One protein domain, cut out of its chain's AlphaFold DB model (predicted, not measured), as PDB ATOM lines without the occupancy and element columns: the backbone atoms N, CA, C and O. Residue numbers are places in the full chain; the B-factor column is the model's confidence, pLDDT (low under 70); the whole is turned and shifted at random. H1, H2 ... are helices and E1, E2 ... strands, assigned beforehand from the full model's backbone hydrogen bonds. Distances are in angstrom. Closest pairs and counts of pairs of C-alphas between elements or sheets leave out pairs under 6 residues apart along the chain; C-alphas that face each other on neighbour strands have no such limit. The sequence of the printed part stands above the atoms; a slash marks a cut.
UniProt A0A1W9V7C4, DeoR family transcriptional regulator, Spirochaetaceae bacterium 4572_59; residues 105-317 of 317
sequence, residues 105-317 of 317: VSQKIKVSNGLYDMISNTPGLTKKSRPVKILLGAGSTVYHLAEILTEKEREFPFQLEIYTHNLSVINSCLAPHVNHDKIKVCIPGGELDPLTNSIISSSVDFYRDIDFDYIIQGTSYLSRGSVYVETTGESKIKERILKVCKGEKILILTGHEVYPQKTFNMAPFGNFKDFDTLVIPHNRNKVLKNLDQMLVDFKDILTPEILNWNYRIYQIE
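This is residues 105 to 317 of the 317 residues of the protein "DeoR family transcriptional regulator" of Spirochaetaceae bacterium 4572_59 (UniProt A0A1W9V7C4). A strongly twisted sheet of eight strands runs through the body, with H1, H2 and H3 packed over one face and the sheet curled round H1. H5 grazes the sheet from the other side, near the small hairpins E4 E5 and E7 E8, while H6 grazes it near E11; residues 253 to 276 are a long stretch with no named element. The printed part has 213 residues, with six named helices and twelve named strands in the order H1 E1 H2 E2 H3 E3 E4 E5 H4 E6 E7 E8 H5 E9 E10 H6 E11 E12. The large sheet is mixed, in the order E3 E2 E1 E6 E9 E10 E12 E11, and the class is mixed, helices and strands. The whole is compact, with a radius of gyration of the C-alphas of 16.4 A and spans of 46 by 38 by 29 A.

The large sheet holds E3, residues 183 to 186; E2, 160 to 164; E1, 132 to 136, 12.6 A long; E6, 211 to 218, 20.1 A; E9, 246 to 252, 17.8 A; E10, 277 to 281; E12, 311 to 316, 16.2 A; and E11, 302 to 307. E6 bends by 55 degrees at residue 214. The small strands are E4, 191 to 193, E5, 198 to 200, E7, 221 to 223, and E8, 226 to 228. H1, residues 105 to 120, is 21.9 A long and begins at C-alpha 105 (34.738, 30.658, -15.758). H2 is 140 to 151, 17.0 A; H3, 167 to 173; H4, 205 to 208; H5, 232 to 244, 18.1 A; H6, 289 to 297. E12 ends at C-alpha 316 (20.887, 10.363, -8.944).

From E3 to E10 neighbours are parallel, for instance E1 and E6 at 27 degrees, with N 135 and O 214 2.8 A apart, and E6 and E9 at 22 degrees, with N 250 and O 215 at 2.8 A. E10 and E12 are antiparallel, with N 278 and O 314 at 2.8 A. E11 and E12 are a hairpin, with N 305 and O 313 at 2.9 A. E1, H2, E2 and E2, H3, E3 are strand-helix-strand units, two parallel neighbour strands with a helix between, each with a right-handed crossover; E10, H6, E11 is a split one, with E12 between its strands, also right-handed. H1, H2 and H3 make two layers with the sheet, helices on one face of it. H1 comes closest to E10 at the C-alphas of Val 111 and Pro 281, 5.4 A. H1 and H2 touch, closest at the C-alphas of Ser 112 and Leu 145, 4.7 A, at a steep tilt of 53 degrees, the same way. H2 and H3 touch, closest at the C-alphas of Tyr 143 and Val 169, 5.0 A, at a shallow tilt of 14 degrees. H3 is over E2 at a height over the sheet of 8.9 A and runs along the strands, at 5 degrees to E2 on the local plane. H1 and H3 are apart. H4 only grazes the sheet with residues 206 to 208, and is close but not clearly touching H5, the C-alphas of Arg 208 and Val 244 being closest at 6.3 A. H5 only grazes the sheet with residues 238 to 242; its closest C-alphas to E5 are Gly 233 and Ile 200, 6.6 A. H6 only grazes the sheet with residues 291 to 296, and only just is on it, with 5 pairs of C-alphas within 10 A. E4 and E5 are a hairpin, with N 200 and O 191 at 2.7 A. E7 and E8 are a hairpin, with N 228 and O 221 at 2.8 A; E6 runs on into E7 at 88 degrees, and residues 226 to 227 of E8 pair antiparallel with 270 to 271. Every O i to N i+4 pair is within hydrogen-bond range in H1, H3, H5 and H6, and 7 of 8 are in H2; H4 is too short for such a pair.

The C-alphas farthest apart are those of Asp 181 and Gln 261, 47.3 A. The printed part has no cut and ends at residue 317, the chain's last. The links H1 to E1 and E9 to E10 are long, with 11 and 24 residues. The mean pLDDT of the printed part is 89.9; residue 126 and residues 284 to 288 are under 70.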
ATOM      1  N   VAL A 105      34.300  31.275 -14.494       87.38
ATOM      2  CA  VAL A 105      34.738  30.658 -15.758       87.38
ATOM      3  C   VAL A 105      35.535  29.377 -15.515       87.38
ATOM      4  O   VAL A 105      35.328  28.395 -16.224       87.38
ATOM      5  N   SER A 106      36.390  29.331 -14.488       87.62
ATOM      6  CA  SER A 106      37.137  28.110 -14.164       87.62
ATOM      7  C   SER A 106      36.205  26.952 -13.805       87.62
ATOM      8  O   SER A 106      36.429  25.833 -14.259       87.62
ATOM      9  N   GLN A 107      35.149  27.202 -13.025       89.50
ATOM     10  CA  GLN A 107      34.193  26.167 -12.628       89.50
ATOM     11  C   GLN A 107      33.324  25.731 -13.809       89.50
ATOM     12  O   GLN A 107      33.106  24.535 -13.989       89.50
ATOM     13  N   LYS A 108      32.897  26.674 -14.660       92.56
ATOM     14  CA  LYS A 108      32.166  26.358 -15.895       92.56
ATOM     15  C   LYS A 108      32.984  25.457 -16.813       92.56
ATOM     16  O   LYS A 108      32.500  24.402 -17.194       92.56
ATOM     17  N   ILE A 109      34.245  25.807 -17.083       91.56
ATOM     18  CA  ILE A 109      35.143  24.998 -17.924       91.56
ATOM     19  C   ILE A 109      35.372  23.604 -17.322       91.56
ATOM     20  O   ILE A 109      35.366  22.617 -18.053       91.56
ATOM     21  N   LYS A 110      35.560  23.494 -15.999       92.88
ATOM     22  CA  LYS A 110      35.707  22.199 -15.309       92.88
ATOM     23  C   LYS A 110      34.505  21.281 -15.570       92.88
ATOM     24  O   LYS A 110      34.692  20.138 -15.974       92.88
ATOM     25  N   VAL A 111      33.291  21.799 -15.383       94.69
ATOM     26  CA  VAL A 111      32.036  21.058 -15.598       94.69
ATOM     27  C   VAL A 111      31.822  20.726 -17.071       94.69
ATOM     28  O   VAL A 111      31.492  19.591 -17.396       94.69
ATOM     29  N   SER A 112      32.061  21.680 -17.975       95.38
ATOM     30  CA  SER A 112      31.926  21.461 -19.417       95.38
ATOM     31  C   SER A 112      32.902  20.401 -19.940       95.38
ATOM     32  O   SER A 112      32.513  19.599 -20.782       95.38
ATOM     33  N   ASN A 113      34.126  20.328 -19.403       94.12
ATOM     34  CA  ASN A 113      35.043  19.222 -19.698       94.12
ATOM     35  C   ASN A 113      34.520  17.880 -19.169       94.12
ATOM     36  O   ASN A 113      34.616  16.885 -19.874       94.12
ATOM     37  N   GLY A 114      33.926  17.849 -17.971       94.69
ATOM     38  CA  GLY A 114      33.302  16.631 -17.442       94.69
ATOM     39  C   GLY A 114      32.173  16.109 -18.325       94.69
ATOM     40  O   GLY A 114      32.126  14.920 -18.629       94.69
ATOM     41  N   LEU A 115      31.315  17.006 -18.817       95.69
ATOM     42  CA  LEU A 115      30.268  16.662 -19.783       95.69
ATOM     43  C   LEU A 115      30.857  16.174 -21.108       95.69
ATOM     44  O   LEU A 115      30.387  15.177 -21.649       95.69
ATOM     45  N   TYR A 116      31.885  16.853 -21.628       94.88
ATOM     46  CA  TYR A 116      32.571  16.427 -22.848       94.88
ATOM     47  C   TYR A 116      33.147  15.016 -22.705       94.88
ATOM     48  O   TYR A 116      32.939  14.187 -23.589       94.88
ATOM     49  N   ASP A 117      33.832  14.730 -21.598       92.69
ATOM     50  CA  ASP A 117      34.412  13.416 -21.331       92.69
ATOM     51  C   ASP A 117      33.316  12.348 -21.216       92.69
ATOM     52  O   ASP A 117      33.444  11.279 -21.810       92.69
ATOM     53  N   MET A 118      32.215  12.647 -20.521       92.00
ATOM     54  CA  MET A 118      31.067  11.747 -20.386       92.00
ATOM     55  C   MET A 118      30.436  11.416 -21.745       92.00
ATOM     56  O   MET A 118      30.271  10.241 -22.077       92.00
ATOM     57  N   ILE A 119      30.160  12.436 -22.565       92.19
ATOM     58  CA  ILE A 119      29.586  12.282 -23.910       92.19
ATOM     59  C   ILE A 119      30.557  11.532 -24.828       92.19
ATOM     60  O   ILE A 119      30.158  10.625 -25.546       92.19
ATOM     61  N   SER A 120      31.839  11.885 -24.825       89.00
ATOM     62  CA  SER A 120      32.808  11.325 -25.779       89.00
ATOM     63  C   SER A 120      33.152   9.867 -25.480       89.00
ATOM     64  O   SER A 120      33.457   9.109 -26.401       89.00
ATOM     65  N   ASN A 121      33.076   9.466 -24.209       86.12
ATOM     66  CA  ASN A 121      33.408   8.116 -23.759       86.12
ATOM     67  C   ASN A 121      32.184   7.224 -23.531       86.12
ATOM     68  O   ASN A 121      32.341   6.093 -23.069       86.12
ATOM     69  N   THR A 122      30.972   7.682 -23.860       84.00
ATOM     70  CA  THR A 122      29.770   6.869 -23.661       84.00
ATOM     71  C   THR A 122      29.840   5.590 -24.509       84.00
ATOM     72  O   THR A 122      29.938   5.658 -25.747       84.00
ATOM     73  N   PRO A 123      29.742   4.401 -23.889       75.19
ATOM     74  CA  PRO A 123      29.787   3.144 -24.615       75.19
ATOM     75  C   PRO A 123      28.697   3.059 -25.690       75.19
ATOM     76  O   PRO A 123      27.521   3.318 -25.452       75.19
ATOM     77  N   GLY A 124      29.088   2.656 -26.899       73.94
ATOM     78  CA  GLY A 124      28.144   2.365 -27.980       73.94
ATOM     79  C   GLY A 124      27.679   3.563 -28.811       73.94
ATOM     80  O   GLY A 124      27.022   3.328 -29.824       73.94
ATOM     81  N   LEU A 125      28.062   4.811 -28.498       78.38
ATOM     82  CA  LEU A 125      27.737   5.958 -29.367       78.38
ATOM     83  C   LEU A 125      28.317   5.807 -30.774       78.38
ATOM     84  O   LEU A 125      27.643   6.095 -31.756       78.38
ATOM     85  N   THR A 126      29.532   5.275 -30.884       68.75
ATOM     86  CA  THR A 126      30.198   5.022 -32.173       68.75
ATOM     87  C   THR A 126      29.498   3.954 -33.015       68.75
ATOM     88  O   THR A 126      29.715   3.878 -34.220       68.75
ATOM     89  N   LYS A 127      28.655   3.128 -32.383       70.62
ATOM     90  CA  LYS A 127      27.871   2.069 -33.027       70.62
ATOM     91  C   LYS A 127      26.449   2.518 -33.369       70.62
ATOM     92  O   LYS A 127      25.721   1.752 -33.999       70.62
ATOM     93  N   LYS A 128      26.027   3.720 -32.953       74.25
ATOM     94  CA  LYS A 128      24.708   4.248 -33.314       74.25
ATOM     95  C   LYS A 128      24.706   4.593 -34.802       74.25
ATOM     96  O   LYS A 128      25.552   5.333 -35.284       74.25
ATOM     97  N   SER A 129      23.708   4.081 -35.517       78.75
ATOM     98  CA  SER A 129      23.433   4.450 -36.912       78.75
ATOM     99  C   SER A 129      22.789   5.835 -37.050       78.75
ATOM    100  O   SER A 129      22.596   6.310 -38.165       78.75
ATOM    101  N   ARG A 130      22.439   6.475 -35.925       90.31
ATOM    102  CA  ARG A 130      21.843   7.811 -35.859       90.31
ATOM    103  C   ARG A 130      22.796   8.818 -35.207       90.31
ATOM    104  O   ARG A 130      23.591   8.409 -34.357       90.31
ATOM    105  N   PRO A 131      22.662  10.121 -35.514       92.81
ATOM    106  CA  PRO A 131      23.341  11.173 -34.770       92.81
ATOM    107  C   PRO A 131      23.035  11.116 -33.270       92.81
ATOM    108  O   PRO A 131      21.945  10.698 -32.852       92.81
ATOM    109  N   VAL A 132      24.000  11.575 -32.477       94.81
ATOM    110  CA  VAL A 132      23.843  11.794 -31.040       94.81
ATOM    111  C   VAL A 132      23.050  13.082 -30.845       94.81
ATOM    112  O   VAL A 132      23.447  14.136 -31.340       94.81
ATOM    113  N   LYS A 133      21.910  12.998 -30.162       96.56
ATOM    114  CA  LYS A 133      20.970  14.107 -29.977       96.56
ATOM    115  C   LYS A 133      21.112  14.674 -28.575       96.56
ATOM    116  O   LYS A 133      20.838  13.976 -27.601       96.56
ATOM    117  N   ILE A 134      21.505  15.940 -28.477       97.50
ATOM    118  CA  ILE A 134      21.734  16.622 -27.200       97.50
ATOM    119  C   ILE A 134      20.858  17.865 -27.125       97.50
ATOM    120  O   ILE A 134      20.910  18.709 -28.016       97.50
ATOM    121  N   LEU A 135      20.086  18.005 -26.050       97.56
ATOM    122  CA  LEU A 135      19.378  19.237 -25.719       97.56
ATOM    123  C   LEU A 135      20.222  20.073 -24.753       97.56
ATOM    124  O   LEU A 135      20.370  19.722 -23.584       97.56
ATOM    125  N   LEU A 136      20.755  21.198 -25.233       96.69
ATOM    126  CA  LEU A 136      21.451  22.193 -24.417       96.69
ATOM    127  C   LEU A 136      20.467  23.291 -23.998       96.69
ATOM    128  O   LEU A 136      19.959  24.030 -24.845       96.69
ATOM    129  N   GLY A 137      20.190  23.391 -22.695       92.69
ATOM    130  CA  GLY A 137      19.256  24.372 -22.132       92.69
ATOM    131  C   GLY A 137      19.745  25.832 -22.163       92.69
ATOM    132  O   GLY A 137      20.671  26.198 -22.883       92.69
ATOM    133  N   ALA A 138      19.124  26.690 -21.354       86.12
ATOM    134  CA  ALA A 138      19.551  28.077 -21.168       86.12
ATOM    135  C   ALA A 138      20.726  28.201 -20.183       86.12
ATOM    136  O   ALA A 138      20.903  27.372 -19.280       86.12
ATOM    137  N   GLY A 139      21.489  29.287 -20.329       84.50
ATOM    138  CA  GLY A 139      22.536  29.701 -19.395       84.50
ATOM    139  C   GLY A 139      23.957  29.632 -19.961       84.50
ATOM    140  O   GLY A 139      24.232  29.052 -21.007       84.50
ATOM    141  N   SER A 140      24.899  30.250 -19.252       84.88
ATOM    142  CA  SER A 140      26.276  30.394 -19.747       84.88
ATOM    143  C   SER A 140      27.160  29.146 -19.615       84.88
ATOM    144  O   SER A 140      28.212  29.085 -20.236       84.88
ATOM    145  N   THR A 141      26.783  28.149 -18.810       89.94
ATOM    146  CA  THR A 141      27.628  26.953 -18.614       89.94
ATOM    147  C   THR A 141      27.527  25.993 -19.801       89.94
ATOM    148  O   THR A 141      28.540  25.495 -20.283       89.94
ATOM    149  N   VAL A 142      26.319  25.793 -20.339       92.69
ATOM    150  CA  VAL A 142      26.117  24.984 -21.556       92.69
ATOM    151  C   VAL A 142      26.730  25.629 -22.800       92.69
ATOM    152  O   VAL A 142      27.124  24.917 -23.716       92.69
ATOM    153  N   TYR A 143      26.886  26.957 -22.809       91.56
ATOM    154  CA  TYR A 143      27.643  27.659 -23.847       91.56
ATOM    155  C   TYR A 143      29.098  27.174 -23.918       91.56
ATOM    156  O   TYR A 143      29.571  26.847 -24.998       91.56
ATOM    157  N   HIS A 144      29.781  27.028 -22.780       92.31
ATOM    158  CA  HIS A 144      31.157  26.519 -22.770       92.31
ATOM    159  C   HIS A 144      31.258  25.050 -23.194       92.31
ATOM    160  O   HIS A 144      32.267  24.645 -23.762       92.31
ATOM    161  N   LEU A 145      30.216  24.243 -22.958       95.56
ATOM    162  CA  LEU A 145      30.162  22.896 -23.530       95.56
ATOM    163  C   LEU A 145      30.052  22.958 -25.058       95.56
ATOM    164  O   LEU A 145      30.756  22.220 -25.738       95.56
ATOM    165  N   ALA A 146      29.212  23.844 -25.597       95.56
ATOM    166  CA  ALA A 146      29.097  24.034 -27.040       95.56
ATOM    167  C   ALA A 146      30.430  24.467 -27.669       95.56
ATOM    168  O   ALA A 146      30.819  23.876 -28.672       95.56
ATOM    169  N   GLU A 147      31.160  25.401 -27.043       93.75
ATOM    170  CA  GLU A 147      32.511  25.795 -27.478       93.75
ATOM    171  C   GLU A 147      33.444  24.575 -27.560       93.75
ATOM    172  O   GLU A 147      34.021  24.309 -28.613       93.75
ATOM    173  N   ILE A 148      33.526  23.773 -26.490       94.25
ATOM    174  CA  ILE A 148      34.384  22.577 -26.454       94.25
ATOM    175  C   ILE A 148      33.982  21.565 -27.537       94.25
ATOM    176  O   ILE A 148      34.852  21.020 -28.215       94.25
ATOM    177  N   LEU A 149      32.682  21.316 -27.727       94.75
ATOM    178  CA  LEU A 149      32.192  20.393 -28.756       94.75
ATOM    179  C   LEU A 149      32.561  20.868 -30.165       94.75
ATOM    180  O   LEU A 149      32.949  20.047 -30.991       94.75
ATOM    181  N   THR A 150      32.473  22.174 -30.430       94.31
ATOM    182  CA  THR A 150      32.855  22.755 -31.724       94.31
ATOM    183  C   THR A 150      34.364  22.727 -31.956       94.31
ATOM    184  O   THR A 150      34.809  22.369 -33.041       94.31
ATOM    185  N   GLU A 151      35.172  23.023 -30.934       93.25
ATOM    186  CA  GLU A 151      36.637  22.989 -31.033       93.25
ATOM    187  C   GLU A 151      37.165  21.565 -31.260       93.25
ATOM    188  O   GLU A 151      38.147  21.365 -31.977       93.25
ATOM    189  N   LYS A 152      36.493  20.570 -30.671       92.56
ATOM    190  CA  LYS A 152      36.894  19.160 -30.698       92.56
ATOM    191  C   LYS A 152      36.081  18.306 -31.664       92.56
ATOM    192  O   LYS A 152      36.134  17.080 -31.602       92.56
ATOM    193  N   GLU A 153      35.362  18.917 -32.599       90.38
ATOM    194  CA  GLU A 153      34.442  18.211 -33.502       90.38
ATOM    195  C   GLU A 153      35.084  17.089 -34.337       90.38
ATOM    196  O   GLU A 153      34.422  16.152 -34.789       90.38
ATOM    197  N   ARG A 154      36.399  17.190 -34.551       89.06
ATOM    198  CA  ARG A 154      37.200  16.221 -35.306       89.06
ATOM    199  C   ARG A 154      37.668  15.044 -34.454       89.06
ATOM    200  O   ARG A 154      38.121  14.051 -35.015       89.06
ATOM    201  N   GLU A 155      37.590  15.157 -33.131       89.50
ATOM    202  CA  GLU A 155      38.068  14.143 -32.190       89.50
ATOM    203  C   GLU A 155      37.043  13.023 -31.978       89.50
ATOM    204  O   GLU A 155      37.436  11.886 -31.716       89.50
ATOM    205  N   PHE A 156      35.741  13.297 -32.133       85.69
ATOM    206  CA  PHE A 156      34.705  12.280 -31.960       85.69
ATOM    207  C   PHE A 156      34.229  11.651 -33.288       85.69
ATOM    208  O   PHE A 156      34.048  12.324 -34.313       85.69
ATOM    209  N   PRO A 157      33.972  10.329 -33.302       86.19
ATOM    210  CA  PRO A 157      33.664   9.598 -34.531       86.19
ATOM    211  C   PRO A 157      32.197   9.710 -34.976       86.19
ATOM    212  O   PRO A 157      31.889   9.365 -36.111       86.19
ATOM    213  N   PHE A 158      31.292  10.219 -34.139       89.00
ATOM    214  CA  PHE A 158      29.857  10.330 -34.433       89.00
ATOM    215  C   PHE A 158      29.463  11.711 -34.995       89.00
ATOM    216  O   PHE A 158      30.296  12.612 -35.099       89.00
ATOM    217  N   GLN A 159      28.205  11.853 -35.419       92.75
ATOM    218  CA  GLN A 159      27.568  13.142 -35.722       92.75
ATOM    219  C   GLN A 159      26.774  13.629 -34.507       92.75
ATOM    220  O   GLN A 159      26.253  12.810 -33.748       92.75
ATOM    221  N   LEU A 160      26.649  14.947 -34.362       94.94
ATOM    222  CA  LEU A 160      25.872  15.592 -33.308       94.94
ATOM    223  C   LEU A 160      24.700  16.379 -33.889       94.94
ATOM    224  O   LEU A 160      24.864  17.168 -34.817       94.94
ATOM    225  N   GLU A 161      23.530  16.213 -33.280       96.50
ATOM    226  CA  GLU A 161      22.412  17.143 -33.407       96.50
ATOM    227  C   GLU A 161      22.212  17.867 -32.073       96.50
ATOM    228  O   GLU A 161      21.779  17.275 -31.081       96.50
ATOM    229  N   ILE A 162      22.532  19.159 -32.052       97.38
ATOM    230  CA  ILE A 162      22.382  20.027 -30.888       97.38
ATOM    231  C   ILE A 162      21.045  20.750 -30.990       97.38
ATOM    232  O   ILE A 162      20.841  21.605 -31.849       97.38
ATOM    233  N   TYR A 163      20.138  20.429 -30.079       97.00
ATOM    234  CA  TYR A 163      18.879  21.128 -29.891       97.00
ATOM    235  C   TYR A 163      19.091  22.184 -28.815       97.00
ATOM    236  O   TYR A 163      19.603  21.885 -27.739       97.00
ATOM    237  N   THR A 164      18.729  23.436 -29.078       95.31
ATOM    238  CA  THR A 164      18.915  24.489 -28.077       95.31
ATOM    239  C   THR A 164      17.978  25.662 -28.302       95.31
ATOM    240  O   THR A 164      17.562  25.939 -29.422       95.31
ATOM    241  N   HIS A 165      17.663  26.365 -27.220       92.38
ATOM    242  CA  HIS A 165      17.066  27.697 -27.260       92.38
ATOM    243  C   HIS A 165      18.085  28.799 -26.941       92.38
ATOM    244  O   HIS A 165      17.723  29.964 -26.923       92.38
ATOM    245  N   ASN A 166      19.349  28.472 -26.677       92.69
ATOM    246  CA  ASN A 166      20.355  29.427 -26.227       92.69
ATOM    247  C   ASN A 166      21.084  30.066 -27.418       92.69
ATOM    248  O   ASN A 166      21.763  29.379 -28.183       92.69
ATOM    249  N   LEU A 167      20.989  31.389 -27.556       92.44
ATOM    250  CA  LEU A 167      21.564  32.118 -28.690       92.44
ATOM    251  C   LEU A 167      23.092  32.046 -28.723       92.44
ATOM    252  O   LEU A 167      23.682  31.994 -29.799       92.44
ATOM    253  N   SER A 168      23.755  31.988 -27.567       91.56
ATOM    254  CA  SER A 168      25.212  31.837 -27.528       91.56
ATOM    255  C   SER A 168      25.661  30.457 -27.999       91.56
ATOM    256  O   SER A 168      26.683  30.357 -28.670       91.56
ATOM    257  N   VAL A 169      24.897  29.405 -27.684       94.81
ATOM    258  CA  VAL A 169      25.154  28.054 -28.210       94.81
ATOM    259  C   VAL A 169      24.978  28.051 -29.729       94.81
ATOM    260  O   VAL A 169      25.860  27.576 -30.437       94.81
ATOM    261  N   ILE A 170      23.888  28.646 -30.227       94.69
ATOM    262  CA  ILE A 170      23.621  28.769 -31.670       94.69
ATOM    263  C   ILE A 170      24.793  29.463 -32.369       94.69
ATOM    264  O   ILE A 170      25.353  28.918 -33.315       94.69
ATOM    265  N   ASN A 171      25.218  30.624 -31.865       92.25
ATOM    266  CA  ASN A 171      26.319  31.384 -32.452       92.25
ATOM    267  C   ASN A 171      27.647  30.610 -32.434       92.25
ATOM    268  O   ASN A 171      28.398  30.690 -33.401       92.25
ATOM    269  N   SER A 172      27.928  29.848 -31.369       92.69
ATOM    270  CA  SER A 172      29.129  29.006 -31.288       92.69
ATOM    271  C   SER A 172      29.122  27.922 -32.366       92.69
ATOM    272  O   SER A 172      30.098  27.757 -33.091       92.69
ATOM    273  N   CYS A 173      28.005  27.209 -32.514       93.12
ATOM    274  CA  CYS A 173      27.882  26.106 -33.465       93.12
ATOM    275  C   CYS A 173      27.749  26.555 -34.929       93.12
ATOM    276  O   CYS A 173      27.958  25.748 -35.830       93.12
ATOM    277  N   LEU A 174      27.412  27.824 -35.181       92.38
ATOM    278  CA  LEU A 174      27.361  28.424 -36.520       92.38
ATOM    279  C   LEU A 174      28.641  29.189 -36.891       92.38
ATOM    280  O   LEU A 174      28.675  29.876 -37.913       92.38
ATOM    281  N   ALA A 175      29.693  29.112 -36.071       91.38
ATOM    282  CA  ALA A 175      30.938  29.804 -36.366       91.38
ATOM    283  C   ALA A 175      31.589  29.252 -37.659       91.38
ATOM    284  O   ALA A 175      31.573  28.043 -37.874       91.38
ATOM    285  N   PRO A 176      32.241  30.090 -38.497       89.81
ATOM    286  CA  PRO A 176      32.696  29.683 -39.838       89.81
ATOM    287  C   PRO A 176      33.705  28.528 -39.898       89.81
ATOM    288  O   PRO A 176      33.965  27.996 -40.972       89.81
ATOM    289  N   HIS A 177      34.342  28.198 -38.774       89.56
ATOM    290  CA  HIS A 177      35.342  27.134 -38.687       89.56
ATOM    291  C   HIS A 177      34.741  25.768 -38.321       89.56
ATOM    292  O   HIS A 177      35.470  24.779 -38.363       89.56
ATOM    293  N   VAL A 178      33.456  25.728 -37.952       92.50
ATOM    294  CA  VAL A 178      32.739  24.524 -37.523       92.50
ATOM    295  C   VAL A 178      32.345  23.689 -38.738       92.50
ATOM    296  O   VAL A 178      31.865  24.202 -39.749       92.50
ATOM    297  N   ASN A 179      32.525  22.379 -38.642       92.25
ATOM    298  CA  ASN A 179      32.087  21.414 -39.630       92.25
ATOM    299  C   ASN A 179      30.589  21.129 -39.467       92.25
ATOM    300  O   ASN A 179      30.158  20.282 -38.678       92.25
ATOM    301  N   HIS A 180      29.785  21.803 -40.282       91.62
ATOM    302  CA  HIS A 180      28.329  21.668 -40.268       91.62
ATOM    303  C   HIS A 180      27.806  20.311 -40.780       91.62
ATOM    304  O   HIS A 180      26.639  19.995 -40.554       91.62
ATOM    305  N   ASP A 181      28.653  19.468 -41.387       90.25
ATOM    306  CA  ASP A 181      28.306  18.070 -41.694       90.25
ATOM    307  C   ASP A 181      28.442  17.159 -40.459       90.25
ATOM    308  O   ASP A 181      27.892  16.051 -40.412       90.25
ATOM    309  N   LYS A 182      29.198  17.608 -39.448       91.69
ATOM    310  CA  LYS A 182      29.417  16.907 -38.176       91.69
ATOM    311  C   LYS A 182      28.491  17.396 -37.071       91.69
ATOM    312  O   LYS A 182      28.018  16.569 -36.291       91.69
ATOM    313  N   ILE A 183      28.241  18.702 -37.005       95.06
ATOM    314  CA  ILE A 183      27.399  19.333 -35.988       95.06
ATOM    315  C   ILE A 183      26.231  20.038 -36.671       95.06
ATOM    316  O   ILE A 183      26.394  21.068 -37.325       95.06
ATOM    317  N   LYS A 184      25.027  19.511 -36.455       95.44
ATOM    318  CA  LYS A 184      23.771  20.136 -36.865       95.44
ATOM    319  C   LYS A 184      23.122  20.827 -35.671       95.44
ATOM    320  O   LYS A 184      23.072  20.265 -34.579       95.44
ATOM    321  N   VAL A 185      22.582  22.023 -35.888       96.00
ATOM    322  CA  VAL A 185      21.887  22.803 -34.855       96.00
ATOM    323  C   VAL A 185      20.395  22.862 -35.162       96.00
ATOM    324  O   VAL A 185      19.993  23.178 -36.280       96.00
ATOM    325  N   CYS A 186      19.578  22.571 -34.155       95.12
ATOM    326  CA  CYS A 186      18.125  22.549 -34.212       95.12
ATOM    327  C   CYS A 186      17.565  23.572 -33.210       95.12
ATOM    328  O   CYS A 186      17.820  23.479 -32.008       95.12
ATOM    329  N   ILE A 187      16.791  24.544 -33.699       92.94
ATOM    330  CA  ILE A 187      16.280  25.667 -32.897       92.94
ATOM    331  C   ILE A 187      14.743  25.670 -32.869       92.94
ATOM    332  O   ILE A 187      14.127  25.429 -33.910       92.94
ATOM    333  N   PRO A 188      14.101  25.938 -31.715       90.75
ATOM    334  CA  PRO A 188      12.656  26.121 -31.654       90.75
ATOM    335  C   PRO A 188      12.257  27.497 -32.217       90.75
ATOM    336  O   PRO A 188      13.063  28.428 -32.246       90.75
ATOM    337  N   GLY A 189      10.987  27.660 -32.594       87.75
ATOM    338  CA  GLY A 189      10.396  28.989 -32.804       87.75
ATOM    339  C   GLY A 189      10.008  29.654 -31.475       87.75
ATOM    340  O   GLY A 189       9.678  28.954 -30.516       87.75
ATOM    341  N   GLY A 190      10.012  30.989 -31.407       88.31
ATOM    342  CA  GLY A 190       9.638  31.733 -30.198       88.31
ATOM    343  C   GLY A 190      10.074  33.201 -30.207       88.31
ATOM    344  O   GLY A 190      10.455  33.734 -31.249       88.31
ATOM    345  N   GLU A 191      10.024  33.833 -29.033       88.31
ATOM    346  CA  GLU A 191      10.465  35.217 -28.794       88.31
ATOM    347  C   GLU A 191      11.853  35.255 -28.143       88.31
ATOM    348  O   GLU A 191      12.230  34.337 -27.421       88.31
ATOM    349  N   LEU A 192      12.624  36.319 -28.375       87.81
ATOM    350  CA  LEU A 192      13.949  36.476 -27.770       87.81
ATOM    351  C   LEU A 192      13.827  37.070 -26.359       87.81
ATOM    352  O   LEU A 192      13.315  38.174 -26.195       87.81
ATOM    353  N   ASP A 193      14.358  36.367 -25.360       83.94
ATOM    354  CA  ASP A 193      14.565  36.875 -24.004       83.94
ATOM    355  C   ASP A 193      16.019  37.359 -23.842       83.94
ATOM    356  O   ASP A 193      16.943  36.539 -23.771       83.94
ATOM    357  N   PRO A 194      16.256  38.681 -23.764       77.62
ATOM    358  CA  PRO A 194      17.601  39.232 -23.648       77.62
ATOM    359  C   PRO A 194      18.244  38.975 -22.278       77.62
ATOM    360  O   PRO A 194      19.468  39.047 -22.165       77.62
ATOM    361  N   LEU A 195      17.467  38.670 -21.226       78.62
ATOM    362  CA  LEU A 195      18.031  38.445 -19.891       78.62
ATOM    363  C   LEU A 195      18.763  37.103 -19.813       78.62
ATOM    364  O   LEU A 195      19.822  36.998 -19.191       78.62
ATOM    365  N   THR A 196      18.192  36.088 -20.456       76.50
ATOM    366  CA  THR A 196      18.703  34.710 -20.485       76.50
ATOM    367  C   THR A 196      19.395  34.367 -21.808       76.50
ATOM    368  O   THR A 196      19.894  33.252 -21.974       76.50
ATOM    369  N   ASN A 197      19.442  35.331 -22.736       86.81
ATOM    370  CA  ASN A 197      19.964  35.212 -24.097       86.81
ATOM    371  C   ASN A 197      19.422  33.971 -24.824       86.81
ATOM    372  O   ASN A 197      20.177  33.163 -25.374       86.81
ATOM    373  N   SER A 198      18.103  33.784 -24.748       88.38
ATOM    374  CA  SER A 198      17.433  32.556 -25.170       88.38
ATOM    375  C   SER A 198      16.133  32.808 -25.936       88.38
ATOM    376  O   SER A 198      15.478  33.828 -25.757       88.38
ATOM    377  N   ILE A 199      15.743  31.852 -26.777       90.12
ATOM    378  CA  ILE A 199      14.464  31.803 -27.486       90.12
ATOM    379  C   ILE A 199      13.419  31.157 -26.567       90.12
ATOM    380  O   ILE A 199      13.465  29.961 -26.282       90.12
ATOM    381  N   ILE A 200      12.451  31.939 -26.111       86.00
ATOM    382  CA  ILE A 200      11.335  31.478 -25.290       86.00
ATOM    383  C   ILE A 200      10.197  31.054 -26.217       86.00
ATOM    384  O   ILE A 200       9.500  31.879 -26.809       86.00
ATOM    385  N   SER A 201      10.012  29.742 -26.355       83.88
ATOM    386  CA  SER A 201       8.882  29.174 -27.086       83.88
ATOM    387  C   SER A 201       7.638  29.064 -26.203       83.88
ATOM    388  O   SER A 201       7.716  28.710 -25.026       83.88
ATOM    389  N   SER A 202       6.462  29.302 -26.782       76.75
ATOM    390  CA  SER A 202       5.177  29.062 -26.113       76.75
ATOM    391  C   SER A 202       4.829  27.567 -26.014       76.75
ATOM    392  O   SER A 202       3.996  27.183 -25.182       76.75
ATOM    393  N   SER A 203       5.498  26.718 -26.804       79.38
ATOM    394  CA  SER A 203       5.304  25.267 -26.853       79.38
ATOM    395  C   SER A 203       6.625  24.499 -26.711       79.38
ATOM    396  O   SER A 203       7.691  24.980 -27.075       79.38
ATOM    397  N   VAL A 204       6.544  23.274 -26.185       83.19
ATOM    398  CA  VAL A 204       7.655  22.303 -26.171       83.19
ATOM    399  C   VAL A 204       7.483  21.200 -27.217       83.19
ATOM    400  O   VAL A 204       8.265  20.255 -27.238       83.19
ATOM    401  N   ASP A 205       6.494  21.319 -28.107       87.19
ATOM    402  CA  ASP A 205       6.204  20.307 -29.133       87.19
ATOM    403  C   ASP A 205       7.405  20.042 -30.047       87.19
ATOM    404  O   ASP A 205       7.610  18.911 -30.472       87.19
ATOM    405  N   PHE A 206       8.252  21.052 -30.265       88.50
ATOM    406  CA  PHE A 206       9.511  20.911 -30.998       88.50
ATOM    407  C   PHE A 206      10.451  19.847 -30.400       88.50
ATOM    408  O   PHE A 206      11.203  19.210 -31.131       88.50
ATOM    409  N   TYR A 207      10.407  19.645 -29.080       90.25
ATOM    410  CA  TYR A 207      11.256  18.686 -28.367       90.25
ATOM    411  C   TYR A 207      10.548  17.361 -28.058       90.25
ATOM    412  O   TYR A 207      11.212  16.360 -27.809       90.25
ATOM    413  N   ARG A 208       9.209  17.348 -28.049       87.31
ATOM    414  CA  ARG A 208       8.389  16.276 -27.459       87.31
ATOM    415  C   ARG A 208       8.641  14.895 -28.062       87.31
ATOM    416  O   ARG A 208       8.692  13.910 -27.331       87.31
ATOM    417  N   ASP A 209       8.800  14.831 -29.378       89.00
ATOM    418  CA  ASP A 209       8.906  13.568 -30.116       89.00
ATOM    419  C   ASP A 209      10.374  13.176 -30.394       89.00
ATOM    420  O   ASP A 209      10.660  12.287 -31.199       89.00
ATOM    421  N   ILE A 210      11.321  13.836 -29.718       93.69
ATOM    422  CA  ILE A 210      12.753  13.572 -29.833       93.69
ATOM    423  C   ILE A 210      13.214  12.684 -28.675       93.69
ATOM    424  O   ILE A 210      13.042  13.010 -27.503       93.69
ATOM    425  N   ASP A 211      13.833  11.558 -29.024       94.06
ATOM    426  CA  ASP A 211      14.557  10.701 -28.087       94.06
ATOM    427  C   ASP A 211      15.987  11.233 -27.935       94.06
ATOM    428  O   ASP A 211      16.841  11.006 -28.804       94.06
ATOM    429  N   PHE A 212      16.211  12.044 -26.899       96.44
ATOM    430  CA  PHE A 212      17.519  12.628 -26.626       96.44
ATOM    431  C   PHE A 212      18.437  11.597 -25.987       96.44
ATOM    432  O   PHE A 212      18.024  10.806 -25.147       96.44
ATOM    433  N   ASP A 213      19.716  11.653 -26.347       96.12
ATOM    434  CA  ASP A 213      20.740  10.954 -25.581       96.12
ATOM    435  C   ASP A 213      21.005  11.710 -24.276       96.12
ATOM    436  O   ASP A 213      21.070  11.094 -23.222       96.12
ATOM    437  N   TYR A 214      21.055  13.046 -24.346       97.44
ATOM    438  CA  TYR A 214      21.340  13.908 -23.202       97.44
ATOM    439  C   TYR A 214      20.483  15.173 -23.205       97.44
ATOM    440  O   TYR A 214      20.386  15.869 -24.218       97.44
ATOM    441  N   ILE A 215      19.915  15.516 -22.051       97.88
ATOM    442  CA  ILE A 215      19.219  16.777 -21.784       97.88
ATOM    443  C   ILE A 215      19.980  17.499 -20.678       97.88
ATOM    444  O   ILE A 215      19.895  17.130 -19.513       97.88
ATOM    445  N   ILE A 216      20.722  18.545 -21.032       98.06
ATOM    446  CA  ILE A 216      21.655  19.217 -20.126       98.06
ATOM    447  C   ILE A 216      21.079  20.568 -19.711       98.06
ATOM    448  O   ILE A 216      20.905  21.472 -20.538       98.06
ATOM    449  N   GLN A 217      20.812  20.730 -18.413       96.31
ATOM    450  CA  GLN A 217      20.264  21.960 -17.847       96.31
ATOM    451  C   GLN A 217      21.092  22.470 -16.667       96.31
ATOM    452  O   GLN A 217      21.474  21.723 -15.773       96.31
ATOM    453  N   GLY A 218      21.336  23.782 -16.648       94.81
ATOM    454  CA  GLY A 218      21.812  24.490 -15.460       94.81
ATOM    455  C   GLY A 218      20.667  25.139 -14.684       94.81
ATOM    456  O   GLY A 218      19.530  25.225 -15.155       94.81
ATOM    457  N   THR A 219      20.985  25.677 -13.514       94.25
ATOM    458  CA  THR A 219      20.062  26.431 -12.656       94.25
ATOM    459  C   THR A 219      20.720  27.738 -12.213       94.25
ATOM    460  O   THR A 219      21.939  27.855 -12.276       94.25
ATOM    461  N   SER A 220      19.935  28.732 -11.796       91.62
ATOM    462  CA  SER A 220      20.472  29.919 -11.115       91.62
ATOM    463  C   SER A 220      20.561  29.695  -9.608       91.62
ATOM    464  O   SER A 220      21.448  30.245  -8.954       91.62
ATOM    465  N   TYR A 221      19.644  28.895  -9.050       92.94
ATOM    466  CA  TYR A 221      19.578  28.629  -7.619       92.94
ATOM    467  C   TYR A 221      19.109  27.201  -7.325       92.94
ATOM    468  O   TYR A 221      18.092  26.756  -7.847       92.94
ATOM    469  N   LEU A 222      19.793  26.533  -6.402       93.75
ATOM    470  CA  LEU A 222      19.414  25.257  -5.809       93.75
ATOM    471  C   LEU A 222      19.175  25.464  -4.311       93.75
ATOM    472  O   LEU A 222      20.066  25.926  -3.592       93.75
ATOM    473  N   SER A 223      17.992  25.103  -3.824       92.88
ATOM    474  CA  SER A 223      17.685  25.142  -2.392       92.88
ATOM    475  C   SER A 223      16.761  24.010  -1.989       92.88
ATOM    476  O   SER A 223      15.723  23.812  -2.611       92.88
ATOM    477  N   ARG A 224      17.146  23.266  -0.943       89.38
ATOM    478  CA  ARG A 224      16.383  22.124  -0.405       89.38
ATOM    479  C   ARG A 224      15.930  21.133  -1.489       89.38
ATOM    480  O   ARG A 224      14.825  20.607  -1.443       89.38
ATOM    481  N   GLY A 225      16.783  20.920  -2.489       91.56
ATOM    482  CA  GLY A 225      16.513  20.035  -3.620       91.56
ATOM    483  C   GLY A 225      15.647  20.652  -4.718       91.56
ATOM    484  O   GLY A 225      15.510  20.051  -5.767       91.56
ATOM    485  N   SER A 226      15.088  21.847  -4.552       95.62
ATOM    486  CA  SER A 226      14.373  22.545  -5.623       95.62
ATOM    487  C   SER A 226      15.322  23.401  -6.462       95.62
ATOM    488  O   SER A 226      16.193  24.084  -5.915       95.62
ATOM    489  N   VAL A 227      15.132  23.383  -7.784       95.94
ATOM    490  CA  VAL A 227      15.912  24.173  -8.750       95.94
ATOM    491  C   VAL A 227      15.100  25.344  -9.300       95.94
ATOM    492  O   VAL A 227      13.922  25.213  -9.640       95.94
ATOM    493  N   TYR A 228      15.744  26.508  -9.396       95.38
ATOM    494  CA  TYR A 228      15.120  27.777  -9.767       95.38
ATOM    495  C   TYR A 228      15.927  28.511 -10.839       95.38
ATOM    496  O   TYR A 228      17.139  28.337 -10.987       95.38
ATOM    497  N   VAL A 229      15.248  29.381 -11.573       92.38
ATOM    498  CA  VAL A 229      15.844  30.318 -12.530       92.38
ATOM    499  C   VAL A 229      15.236  31.698 -12.331       92.38
ATOM    500  O   VAL A 229      14.274  31.853 -11.581       92.38
ATOM    501  N   GLU A 230      15.825  32.707 -12.960       87.62
ATOM    502  CA  GLU A 230      15.495  34.109 -12.691       87.62
ATOM    503  C   GLU A 230      14.201  34.580 -13.355       87.62
ATOM    504  O   GLU A 230      13.572  35.517 -12.861       87.62
ATOM    505  N   THR A 231      13.781  33.948 -14.458       86.88
ATOM    506  CA  THR A 231      12.564  34.344 -15.176       86.88
ATOM    507  C   THR A 231      11.493  33.269 -15.127       86.88
ATOM    508  O   THR A 231      11.746  32.065 -15.164       86.88
ATOM    509  N   THR A 232      10.237  33.718 -15.093       88.75
ATOM    510  CA  THR A 232       9.081  32.816 -15.180       88.75
ATOM    511  C   THR A 232       9.017  32.107 -16.538       88.75
ATOM    512  O   THR A 232       8.582  30.960 -16.600       88.75
ATOM    513  N   GLY A 233       9.446  32.772 -17.618       87.44
ATOM    514  CA  GLY A 233       9.492  32.187 -18.961       87.44
ATOM    515  C   GLY A 233      10.462  31.009 -19.041       87.44
ATOM    516  O   GLY A 233      10.062  29.914 -19.436       87.44
ATOM    517  N   GLU A 234      11.700  31.204 -18.577       88.94
ATOM    518  CA  GLU A 234      12.705  30.140 -18.514       88.94
ATOM    519  C   GLU A 234      12.249  29.002 -17.592       88.94
ATOM    520  O   GLU A 234      12.351  27.835 -17.968       88.94
ATOM    521  N   SER A 235      11.681  29.334 -16.423       91.81
ATOM    522  CA  SER A 235      11.195  28.340 -15.457       91.81
ATOM    523  C   SER A 235      10.143  27.417 -16.082       91.81
ATOM    524  O   SER A 235      10.301  26.198 -16.068       91.81
ATOM    525  N   LYS A 236       9.128  27.984 -16.749       91.38
ATOM    526  CA  LYS A 236       8.072  27.208 -17.423       91.38
ATOM    527  C   LYS A 236       8.612  26.306 -18.533       91.38
ATOM    528  O   LYS A 236       8.137  25.182 -18.689       91.38
ATOM    529  N   ILE A 237       9.567  26.784 -19.332       89.75
ATOM    530  CA  ILE A 237      10.146  25.978 -20.416       89.75
ATOM    531  C   ILE A 237      10.985  24.840 -19.844       89.75
ATOM    532  O   ILE A 237      10.802  23.696 -20.260       89.75
ATOM    533  N   LYS A 238      11.864  25.126 -18.877       93.62
ATOM    534  CA  LYS A 238      12.697  24.098 -18.244       93.62
ATOM    535  C   LYS A 238      11.851  23.032 -17.562       93.62
ATOM    536  O   LYS A 238      12.106  21.855 -17.789       93.62
ATOM    537  N   GLU A 239      10.806  23.434 -16.840       95.12
ATOM    538  CA  GLU A 239       9.853  22.518 -16.205       95.12
ATOM    539  C   GLU A 239       9.192  21.586 -17.226       95.12
ATOM    540  O   GLU A 239       9.138  20.371 -17.039       95.12
ATOM    541  N   ARG A 240       8.704  22.140 -18.340       92.56
ATOM    542  CA  ARG A 240       8.073  21.342 -19.397       92.56
ATOM    543  C   ARG A 240       9.060  20.392 -20.067       92.56
ATOM    544  O   ARG A 240       8.701  19.245 -20.310       92.56
ATOM    545  N   ILE A 241      10.284  20.843 -20.348       93.62
ATOM    546  CA  ILE A 241      11.341  19.982 -20.897       93.62
ATOM    547  C   ILE A 241      11.604  18.818 -19.938       93.62
ATOM    548  O   ILE A 241      11.600  17.670 -20.373       93.62
ATOM    549  N   LEU A 242      11.759  19.108 -18.645       94.62
ATOM    550  CA  LEU A 242      12.056  18.115 -17.616       94.62
ATOM    551  C   LEU A 242      10.946  17.059 -17.496       94.62
ATOM    552  O   LEU A 242      11.234  15.874 -17.377       94.62
ATOM    553  N   LYS A 243       9.679  17.475 -17.596       93.25
ATOM    554  CA  LYS A 243       8.517  16.579 -17.481       93.25
ATOM    555  C   LYS A 243       8.216  15.770 -18.742       93.25
ATOM    556  O   LYS A 243       7.719  14.655 -18.636       93.25
ATOM    557  N   VAL A 244       8.425  16.348 -19.926       92.00
ATOM    558  CA  VAL A 244       7.890  15.800 -21.188       92.00
ATOM    559  C   VAL A 244       8.963  15.134 -22.051       92.00
ATOM    560  O   VAL A 244       8.656  14.182 -22.765       92.00
ATOM    561  N   CYS A 245      10.207  15.617 -22.020       94.44
ATOM    562  CA  CYS A 245      11.249  15.127 -22.922       94.44
ATOM    563  C   CYS A 245      11.868  13.812 -22.422       94.44
ATOM    564  O   CYS A 245      12.067  13.603 -21.221       94.44
ATOM    565  N   LYS A 246      12.197  12.931 -23.372       94.56
ATOM    566  CA  LYS A 246      12.847  11.638 -23.122       94.56
ATOM    567  C   LYS A 246      14.353  11.750 -23.325       94.56
ATOM    568  O   LYS A 246      14.788  12.452 -24.232       94.56
ATOM    569  N   GLY A 247      15.107  11.043 -22.494       95.19
ATOM    570  CA  GLY A 247      16.567  11.071 -22.472       95.19
ATOM    571  C   GLY A 247      17.105  11.285 -21.065       95.19
ATOM    572  O   GLY A 247      16.339  11.637 -20.159       95.19
ATOM    573  N   GLU A 248      18.411  11.078 -20.915       96.44
ATOM    574  CA  GLU A 248      19.129  11.270 -19.655       96.44
ATOM    575  C   GLU A 248      19.179  12.761 -19.299       96.44
ATOM    576  O   GLU A 248      19.695  13.592 -20.054       96.44
ATOM    577  N   LYS A 249      18.600  13.115 -18.156       98.00
ATOM    578  CA  LYS A 249      18.491  14.479 -17.641       98.00
ATOM    579  C   LYS A 249      19.687  14.770 -16.755       98.00
ATOM    580  O   LYS A 249      19.829  14.215 -15.671       98.00
ATOM    581  N   ILE A 250      20.518  15.702 -17.193       98.19
ATOM    582  CA  ILE A 250      21.747  16.076 -16.507       98.19
ATOM    583  C   ILE A 250      21.596  17.474 -15.919       98.19
ATOM    584  O   ILE A 250      21.399  18.456 -16.646       98.19
ATOM    585  N   LEU A 251      21.752  17.569 -14.600       97.75
ATOM    586  CA  LEU A 251      21.904  18.831 -13.894       97.75
ATOM    587  C   LEU A 251      23.382  19.217 -13.834       97.75
ATOM    588  O   LEU A 251      24.231  18.442 -13.393       97.75
ATOM    589  N   ILE A 252      23.690  20.450 -14.229       96.62
ATOM    590  CA  ILE A 252      25.043  21.007 -14.142       96.62
ATOM    591  C   ILE A 252      25.085  22.147 -13.126       96.62
ATOM    592  O   ILE A 252      24.284  23.081 -13.199       96.62
ATOM    593  N   LEU A 253      26.039  22.094 -12.194       94.31
ATOM    594  CA  LEU A 253      26.260  23.147 -11.195       94.31
ATOM    595  C   LEU A 253      27.711  23.596 -11.229       94.31
ATOM    596  O   LEU A 253      28.612  22.775 -11.344       94.31
ATOM    597  N   THR A 254      27.955  24.888 -11.041       90.31
ATOM    598  CA  THR A 254      29.313  25.418 -10.841       90.31
ATOM    599  C   THR A 254      29.623  25.682  -9.361       90.31
ATOM    600  O   THR A 254      30.742  26.048  -9.007       90.31
ATOM    601  N   GLY A 255      28.639  25.458  -8.486       88.69
ATOM    602  CA  GLY A 255      28.717  25.488  -7.029       88.69
ATOM    603  C   GLY A 255      28.160  26.763  -6.396       88.69
ATOM    604  O   GLY A 255      27.665  26.709  -5.272       88.69
ATOM    605  N   HIS A 256      28.194  27.897  -7.103       86.62
ATOM    606  CA  HIS A 256      27.681  29.180  -6.597       86.62
ATOM    607  C   HIS A 256      26.147  29.262  -6.593       86.62
ATOM    608  O   HIS A 256      25.566  30.177  -6.011       86.62
ATOM    609  N   GLU A 257      25.485  28.317  -7.258       90.62
ATOM    610  CA  GLU A 257      24.034  28.217  -7.331       90.62
ATOM    611  C   GLU A 257      23.432  27.658  -6.031       90.62
ATOM    612  O   GLU A 257      22.222  27.717  -5.845       90.62
ATOM    613  N   VAL A 258      24.231  27.092  -5.119       90.38
ATOM    614  CA  VAL A 258      23.720  26.360  -3.950       90.38
ATOM    615  C   VAL A 258      23.453  27.292  -2.764       90.38
ATOM    616  O   VAL A 258      24.377  27.834  -2.152       90.38
ATOM    617  N   TYR A 259      22.176  27.419  -2.386       88.06
ATOM    618  CA  TYR A 259      21.694  28.229  -1.261       88.06
ATOM    619  C   TYR A 259      20.822  27.383  -0.310       88.06
ATOM    620  O   TYR A 259      19.590  27.461  -0.371       88.06
ATOM    621  N   PRO A 260      21.416  26.596   0.610       79.31
ATOM    622  CA  PRO A 260      20.711  25.544   1.359       79.31
ATOM    623  C   PRO A 260      19.473  26.009   2.143       79.31
ATOM    624  O   PRO A 260      18.507  25.263   2.287       79.31
ATOM    625  N   GLN A 261      19.478  27.251   2.639       80.19
ATOM    626  CA  GLN A 261      18.415  27.781   3.503       80.19
ATOM    627  C   GLN A 261      17.613  28.938   2.892       80.19
ATOM    628  O   GLN A 261      16.717  29.465   3.549       80.19
ATOM    629  N   LYS A 262      17.907  29.349   1.652       84.62
ATOM    630  CA  LYS A 262      17.265  30.519   1.042       84.62
ATOM    631  C   LYS A 262      15.899  30.166   0.461       84.62
ATOM    632  O   LYS A 262      15.779  29.256  -0.349       84.62
ATOM    633  N   THR A 263      14.879  30.932   0.826       82.81
ATOM    634  CA  THR A 263      13.562  30.874   0.186       82.81
ATOM    635  C   THR A 263      13.510  31.827  -1.001       82.81
ATOM    636  O   THR A 263      14.023  32.947  -0.928       82.81
ATOM    637  N   PHE A 264      12.860  31.405  -2.080       85.25
ATOM    638  CA  PHE A 264      12.695  32.205  -3.291       85.25
ATOM    639  C   PHE A 264      11.215  32.482  -3.540       85.25
ATOM    640  O   PHE A 264      10.384  31.588  -3.417       85.25
ATOM    641  N   ASN A 265      10.895  33.707  -3.962       85.06
ATOM    642  CA  ASN A 265       9.538  34.103  -4.365       85.06
ATOM    643  C   ASN A 265       9.209  33.674  -5.811       85.06
ATOM    644  O   ASN A 265       8.371  34.282  -6.470       85.06
ATOM    645  N   MET A 266       9.906  32.664  -6.329       87.38
ATOM    646  CA  MET A 266       9.779  32.157  -7.695       87.38
ATOM    647  C   MET A 266       9.394  30.684  -7.635       87.38
ATOM    648  O   MET A 266       9.826  29.968  -6.731       87.38
ATOM    649  N   ALA A 267       8.601  30.223  -8.601       90.38
ATOM    650  CA  ALA A 267       8.271  28.808  -8.705       90.38
ATOM    651  C   ALA A 267       9.515  28.001  -9.130       90.38
ATOM    652  O   ALA A 267      10.208  28.422 -10.068       90.38
ATOM    653  N   PRO A 268       9.806  26.865  -8.469       95.44
ATOM    654  CA  PRO A 268      10.842  25.961  -8.938       95.44
ATOM    655  C   PRO A 268      10.427  25.360 -10.280       95.44
ATOM    656  O   PRO A 268       9.247  25.091 -10.496       95.44
ATOM    657  N   PHE A 269      11.396  25.129 -11.162       96.00
ATOM    658  CA  PHE A 269      11.130  24.443 -12.430       96.00
ATOM    659  C   PHE A 269      11.272  22.920 -12.312       96.00
ATOM    660  O   PHE A 269      10.905  22.194 -13.228       96.00
ATOM    661  N   GLY A 270      11.806  22.435 -11.194       96.31
ATOM    662  CA  GLY A 270      11.998  21.018 -10.937       96.31
ATOM    663  C   GLY A 270      12.567  20.757  -9.552       96.31
ATOM    664  O   GLY A 270      12.834  21.675  -8.762       96.31
ATOM    665  N   ASN A 271      12.768  19.481  -9.275       95.50
ATOM    666  CA  ASN A 271      13.470  18.953  -8.127       95.50
ATOM    667  C   ASN A 271      14.761  18.261  -8.578       95.50
ATOM    668  O   ASN A 271      14.894  17.802  -9.703       95.50
ATOM    669  N   PHE A 272      15.717  18.168  -7.672       90.31
ATOM    670  CA  PHE A 272      16.986  17.488  -7.846       90.31
ATOM    671  C   PHE A 272      16.802  16.017  -8.247       90.31
ATOM    672  O   PHE A 272      17.553  15.530  -9.077       90.31
ATOM    673  N   LYS A 273      15.752  15.355  -7.743       93.38
ATOM    674  CA  LYS A 273      15.374  13.979  -8.113       93.38
ATOM    675  C   LYS A 273      14.727  13.831  -9.491       93.38
ATOM    676  O   LYS A 273      14.489  12.716  -9.929       93.38
ATOM    677  N   ASP A 274      14.401  14.936 -10.157       96.06
ATOM    678  CA  ASP A 274      13.880  14.889 -11.526       96.06
ATOM    679  C   ASP A 274      15.015  14.741 -12.562       96.06
ATOM    680  O   ASP A 274      14.750  14.680 -13.763       96.06
ATOM    681  N   PHE A 275      16.274  14.734 -12.109       97.56
ATOM    682  CA  PHE A 275      17.465  14.530 -12.924       97.56
ATOM    683  C   PHE A 275      18.043  13.140 -12.672       97.56
ATOM    684  O   PHE A 275      17.935  12.625 -11.565       97.56
ATOM    685  N   ASP A 276      18.693  12.587 -13.691       97.44
ATOM    686  CA  ASP A 276      19.350  11.279 -13.650       97.44
ATOM    687  C   ASP A 276      20.834  11.423 -13.258       97.44
ATOM    688  O   ASP A 276      21.380  10.601 -12.531       97.44
ATOM    689  N   THR A 277      21.480  12.518 -13.677       97.81
ATOM    690  CA  THR A 277      22.924  12.735 -13.489       97.81
ATOM    691  C   THR A 277      23.213  14.144 -12.970       97.81
ATOM    692  O   THR A 277      22.643  15.135 -13.433       97.81
ATOM    693  N   LEU A 278      24.163  14.267 -12.040       97.50
ATOM    694  CA  LEU A 278      24.720  15.532 -11.561       97.50
ATOM    695  C   LEU A 278      26.191  15.667 -11.983       97.50
ATOM    696  O   LEU A 278      27.019  14.824 -11.641       97.50
ATOM    697  N   VAL A 279      26.547  16.798 -12.603       97.00
ATOM    698  CA  VAL A 279      27.946  17.167 -12.891       97.00
ATOM    699  C   VAL A 279      28.333  18.458 -12.174       97.00
ATOM    700  O   VAL A 279      27.689  19.499 -12.334       97.00
ATOM    701  N   ILE A 280      29.424  18.404 -11.405       94.62
ATOM    702  CA  ILE A 280      29.921  19.520 -10.582       94.62
ATOM    703  C   ILE A 280      31.439  19.689 -10.701       94.62
ATOM    704  O   ILE A 280      32.147  18.722 -11.000       94.62
ATOM    705  N   PRO A 281      31.995  20.885 -10.426       91.69
ATOM    706  CA  PRO A 281      33.439  21.054 -10.368       91.69
ATOM    707  C   PRO A 281      34.013  20.332  -9.146       91.69
ATOM    708  O   PRO A 281      33.424  20.321  -8.063       91.69
ATOM    709  N   HIS A 282      35.216  19.786  -9.292       86.62
ATOM    710  CA  HIS A 282      36.019  19.346  -8.165       86.62
ATOM    711  C   HIS A 282      36.974  20.472  -7.776       86.62
ATOM    712  O   HIS A 282      37.839  20.881  -8.550       86.62
ATOM    713  N   ASN A 283      36.820  20.962  -6.549       74.56
ATOM    714  CA  ASN A 283      37.731  21.919  -5.944       74.56
ATOM    715  C   ASN A 283      38.402  21.267  -4.731       74.56
ATOM    716  O   ASN A 283      37.735  20.689  -3.878       74.56
ATOM    717  N   ARG A 284      39.735  21.354  -4.652       61.22
ATOM    718  CA  ARG A 284      40.509  20.842  -3.502       61.22
ATOM    719  C   ARG A 284      40.392  21.736  -2.262       61.22
ATOM    720  O   ARG A 284      40.685  21.291  -1.157       61.22
ATOM    721  N   ASN A 285      39.964  22.984  -2.443       58.53
ATOM    722  CA  ASN A 285      39.847  23.978  -1.382       58.53
ATOM    723  C   ASN A 285      38.387  24.136  -0.933       58.53
ATOM    724  O   ASN A 285      37.478  24.103  -1.759       58.53
ATOM    725  N   LYS A 286      38.189  24.365   0.375       55.09
ATOM    726  CA  LYS A 286      36.905  24.447   1.116       55.09
ATOM    727  C   LYS A 286      35.961  25.607   0.713       55.09
ATOM    728  O   LYS A 286      35.223  26.105   1.560       55.09
ATOM    729  N   VAL A 287      36.025  26.110  -0.517       55.16
ATOM    730  CA  VAL A 287      35.314  27.332  -0.941       55.16
ATOM    731  C   VAL A 287      33.833  27.056  -1.176       55.16
ATOM    732  O   VAL A 287      32.980  27.823  -0.746       55.16
ATOM    733  N   LEU A 288      33.499  25.907  -1.762       66.44
ATOM    734  CA  LEU A 288      32.113  25.559  -2.056       66.44
ATOM    735  C   LEU A 288      31.456  24.854  -0.865       66.44
ATOM    736  O   LEU A 288      30.878  23.789  -1.024       66.44
ATOM    737  N   LYS A 289      31.521  25.456   0.333       75.06
ATOM    738  CA  LYS A 289      30.930  24.876   1.556       75.06
ATOM    739  C   LYS A 289      29.474  24.468   1.357       75.06
ATOM    740  O   LYS A 289      29.071  23.416   1.829       75.06
ATOM    741  N   ASN A 290      28.706  25.289   0.640       83.44
ATOM    742  CA  ASN A 290      27.309  24.989   0.344       83.44
ATOM    743  C   ASN A 290      27.169  23.794  -0.604       83.44
ATOM    744  O   ASN A 290      26.266  22.989  -0.409       83.44
ATOM    745  N   LEU A 291      28.056  23.655  -1.597       87.75
ATOM    746  CA  LEU A 291      28.078  22.491  -2.483       87.75
ATOM    747  C   LEU A 291      28.468  21.229  -1.709       87.75
ATOM    748  O   LEU A 291      27.775  20.228  -1.819       87.75
ATOM    749  N   ASP A 292      29.531  21.284  -0.904       87.00
ATOM    750  CA  ASP A 292      29.970  20.154  -0.080       87.00
ATOM    751  C   ASP A 292      28.877  19.740   0.914       87.00
ATOM    752  O   ASP A 292      28.597  18.553   1.060       87.00
ATOM    753  N   GLN A 293      28.212  20.707   1.554       86.75
ATOM    754  CA  GLN A 293      27.077  20.435   2.434       86.75
ATOM    755  C   GLN A 293      25.911  19.810   1.663       86.75
ATOM    756  O   GLN A 293      25.345  18.832   2.126       86.75
ATOM    757  N   MET A 294      25.593  20.312   0.468       90.75
ATOM    758  CA  MET A 294      24.557  19.731  -0.388       90.75
ATOM    759  C   MET A 294      24.880  18.277  -0.755       90.75
ATOM    760  O   MET A 294      24.007  17.423  -0.662       90.75
ATOM    761  N   LEU A 295      26.139  17.953  -1.063       90.69
ATOM    762  CA  LEU A 295      26.555  16.565  -1.299       90.69
ATOM    763  C   LEU A 295      26.378  15.672  -0.063       90.69
ATOM    764  O   LEU A 295      26.075  14.494  -0.209       90.69
ATOM    765  N   VAL A 296      26.558  16.214   1.145       89.94
ATOM    766  CA  VAL A 296      26.280  15.489   2.395       89.94
ATOM    767  C   VAL A 296      24.776  15.305   2.597       89.94
ATOM    768  O   VAL A 296      24.346  14.207   2.946       89.94
ATOM    769  N   ASP A 297      23.988  16.352   2.360       89.62
ATOM    770  CA  ASP A 297      22.534  16.355   2.549       89.62
ATOM    771  C   ASP A 297      21.829  15.390   1.579       89.62
ATOM    772  O   ASP A 297      20.831  14.772   1.941       89.62
ATOM    773  N   PHE A 298      22.363  15.231   0.363       91.25
ATOM    774  CA  PHE A 298      21.831  14.346  -0.681       91.25
ATOM    775  C   PHE A 298      22.653  13.066  -0.882       91.25
ATOM    776  O   PHE A 298      22.472  12.376  -1.881       91.25
ATOM    777  N   LYS A 299      23.532  12.709   0.064       92.56
ATOM    778  CA  LYS A 299      24.408  11.529  -0.057       92.56
ATOM    779  C   LYS A 299      23.646  10.220  -0.308       92.56
ATOM    780  O   LYS A 299      24.186   9.323  -0.936       92.56
ATOM    781  N   ASP A 300      22.417  10.115   0.202       92.81
ATOM    782  CA  ASP A 300      21.615   8.889   0.153       92.81
ATOM    783  C   ASP A 300      20.996   8.643  -1.233       92.81
ATOM    784  O   ASP A 300      20.465   7.567  -1.473       92.81
ATOM    785  N   ILE A 301      21.052   9.637  -2.126       93.00
ATOM    786  CA  ILE A 301      20.556   9.549  -3.507       93.00
ATOM    787  C   ILE A 301      21.650   9.849  -4.535       93.00
ATOM    788  O   ILE A 301      21.343  10.023  -5.705       93.00
ATOM    789  N   LEU A 302      22.905  10.006  -4.105       94.38
ATOM    790  CA  LEU A 302      24.021  10.373  -4.974       94.38
ATOM    791  C   LEU A 302      25.073   9.274  -4.982       94.38
ATOM    792  O   LEU A 302      25.863   9.148  -4.043       94.38
ATOM    793  N   THR A 303      25.153   8.557  -6.096       93.69
ATOM    794  CA  THR A 303      26.156   7.515  -6.312       93.69
ATOM    795  C   THR A 303      27.292   8.076  -7.175       93.69
ATOM    796  O   THR A 303      27.059   8.443  -8.327       93.69
ATOM    797  N   PRO A 304      28.535   8.197  -6.658       90.44
ATOM    798  CA  PRO A 304      29.655   8.703  -7.447       90.44
ATOM    799  C   PRO A 304      29.977   7.759  -8.608       90.44
ATOM    800  O   PRO A 304      30.292   6.592  -8.384       90.44
ATOM    801  N   GLU A 305      29.972   8.283  -9.830       87.06
ATOM    802  CA  GLU A 305      30.317   7.523 -11.035       87.06
ATOM    803  C   GLU A 305      31.743   7.843 -11.499       87.06
ATOM    804  O   GLU A 305      32.554   6.942 -11.719       87.06
ATOM    805  N   ILE A 306      32.088   9.135 -11.593       86.38
ATOM    806  CA  ILE A 306      33.423   9.592 -12.005       86.38
ATOM    807  C   ILE A 306      33.954  10.623 -11.010       86.38
ATOM    808  O   ILE A 306      33.336  11.657 -10.749       86.38
ATOM    809  N   LEU A 307      35.165  10.373 -10.503       84.81
ATOM    810  CA  LEU A 307      35.921  11.285  -9.646       84.81
ATOM    811  C   LEU A 307      37.205  11.714 -10.364       84.81
ATOM    812  O   LEU A 307      38.247  11.071 -10.252       84.81
ATOM    813  N   ASN A 308      37.122  12.806 -11.124       90.00
ATOM    814  CA  ASN A 308      38.260  13.402 -11.818       90.00
ATOM    815  C   ASN A 308      38.929  14.475 -10.936       90.00
ATOM    816  O   ASN A 308      38.328  15.021 -10.009       90.00
ATOM    817  N   TRP A 309      40.175  14.840 -11.247       84.12
ATOM    818  CA  TRP A 309      40.843  15.956 -10.574       84.12
ATOM    819  C   TRP A 309      40.150  17.309 -10.733       84.12
ATOM    820  O   TRP A 309      40.340  18.167  -9.873       84.12
ATOM    821  N   ASN A 310      39.353  17.495 -11.784       88.94
ATOM    822  CA  ASN A 310      38.723  18.775 -12.100       88.94
ATOM    823  C   ASN A 310      37.201  18.797 -11.921       88.94
ATOM    824  O   ASN A 310      36.636  19.875 -11.750       88.94
ATOM    825  N   TYR A 311      36.529  17.649 -11.934       93.12
ATOM    826  CA  TYR A 311      35.072  17.542 -11.860       93.12
ATOM    827  C   TYR A 311      34.652  16.230 -11.194       93.12
ATOM    828  O   TYR A 311      35.450  15.301 -11.056       93.12
ATOM    829  N   ARG A 312      33.389  16.157 -10.780       94.25
ATOM    830  CA  ARG A 312      32.755  14.939 -10.278       94.25
ATOM    831  C   ARG A 312      31.429  14.719 -10.996       94.25
ATOM    832  O   ARG A 312      30.717  15.692 -11.253       94.25
ATOM    833  N   ILE A 313      31.128  13.461 -11.290       95.81
ATOM    834  CA  ILE A 313      29.874  13.017 -11.901       95.81
ATOM    835  C   ILE A 313      29.221  12.029 -10.943       95.81
ATOM    836  O   ILE A 313      29.885  11.106 -10.462       95.81
ATOM    837  N   TYR A 314      27.950  12.261 -10.648       96.44
ATOM    838  CA  TYR A 314      27.133  11.425  -9.781       96.44
ATOM    839  C   TYR A 314      25.879  10.996 -10.529       96.44
ATOM    840  O   TYR A 314      25.267  11.821 -11.203       96.44
ATOM    841  N   GLN A 315      25.483   9.745 -10.339       96.62
ATOM    842  CA  GLN A 315      24.144   9.267 -10.658       96.62
ATOM    843  C   GLN A 315      23.191   9.642  -9.518       96.62
ATOM    844  O   GLN A 315      23.597   9.654  -8.350       96.62
ATOM    845  N   ILE A 316      21.954   9.984  -9.868       96.00
ATOM    846  CA  ILE A 316      20.887  10.363  -8.944       96.00
ATOM    847  C   ILE A 316      19.856   9.227  -8.899       96.00
ATOM    848  O   ILE A 316      19.332   8.831  -9.937       96.00
ATOM    849  N   GLU A 317      19.580   8.713  -7.696       88.81
ATOM    850  CA  GLU A 317      18.691   7.557  -7.447       88.81
ATOM    851  C   GLU A 317      17.310   7.915  -6.866       88.81
ATOM    852  O   GLU A 317      17.202   8.809  -5.981       88.81
TER     853      GLU A 317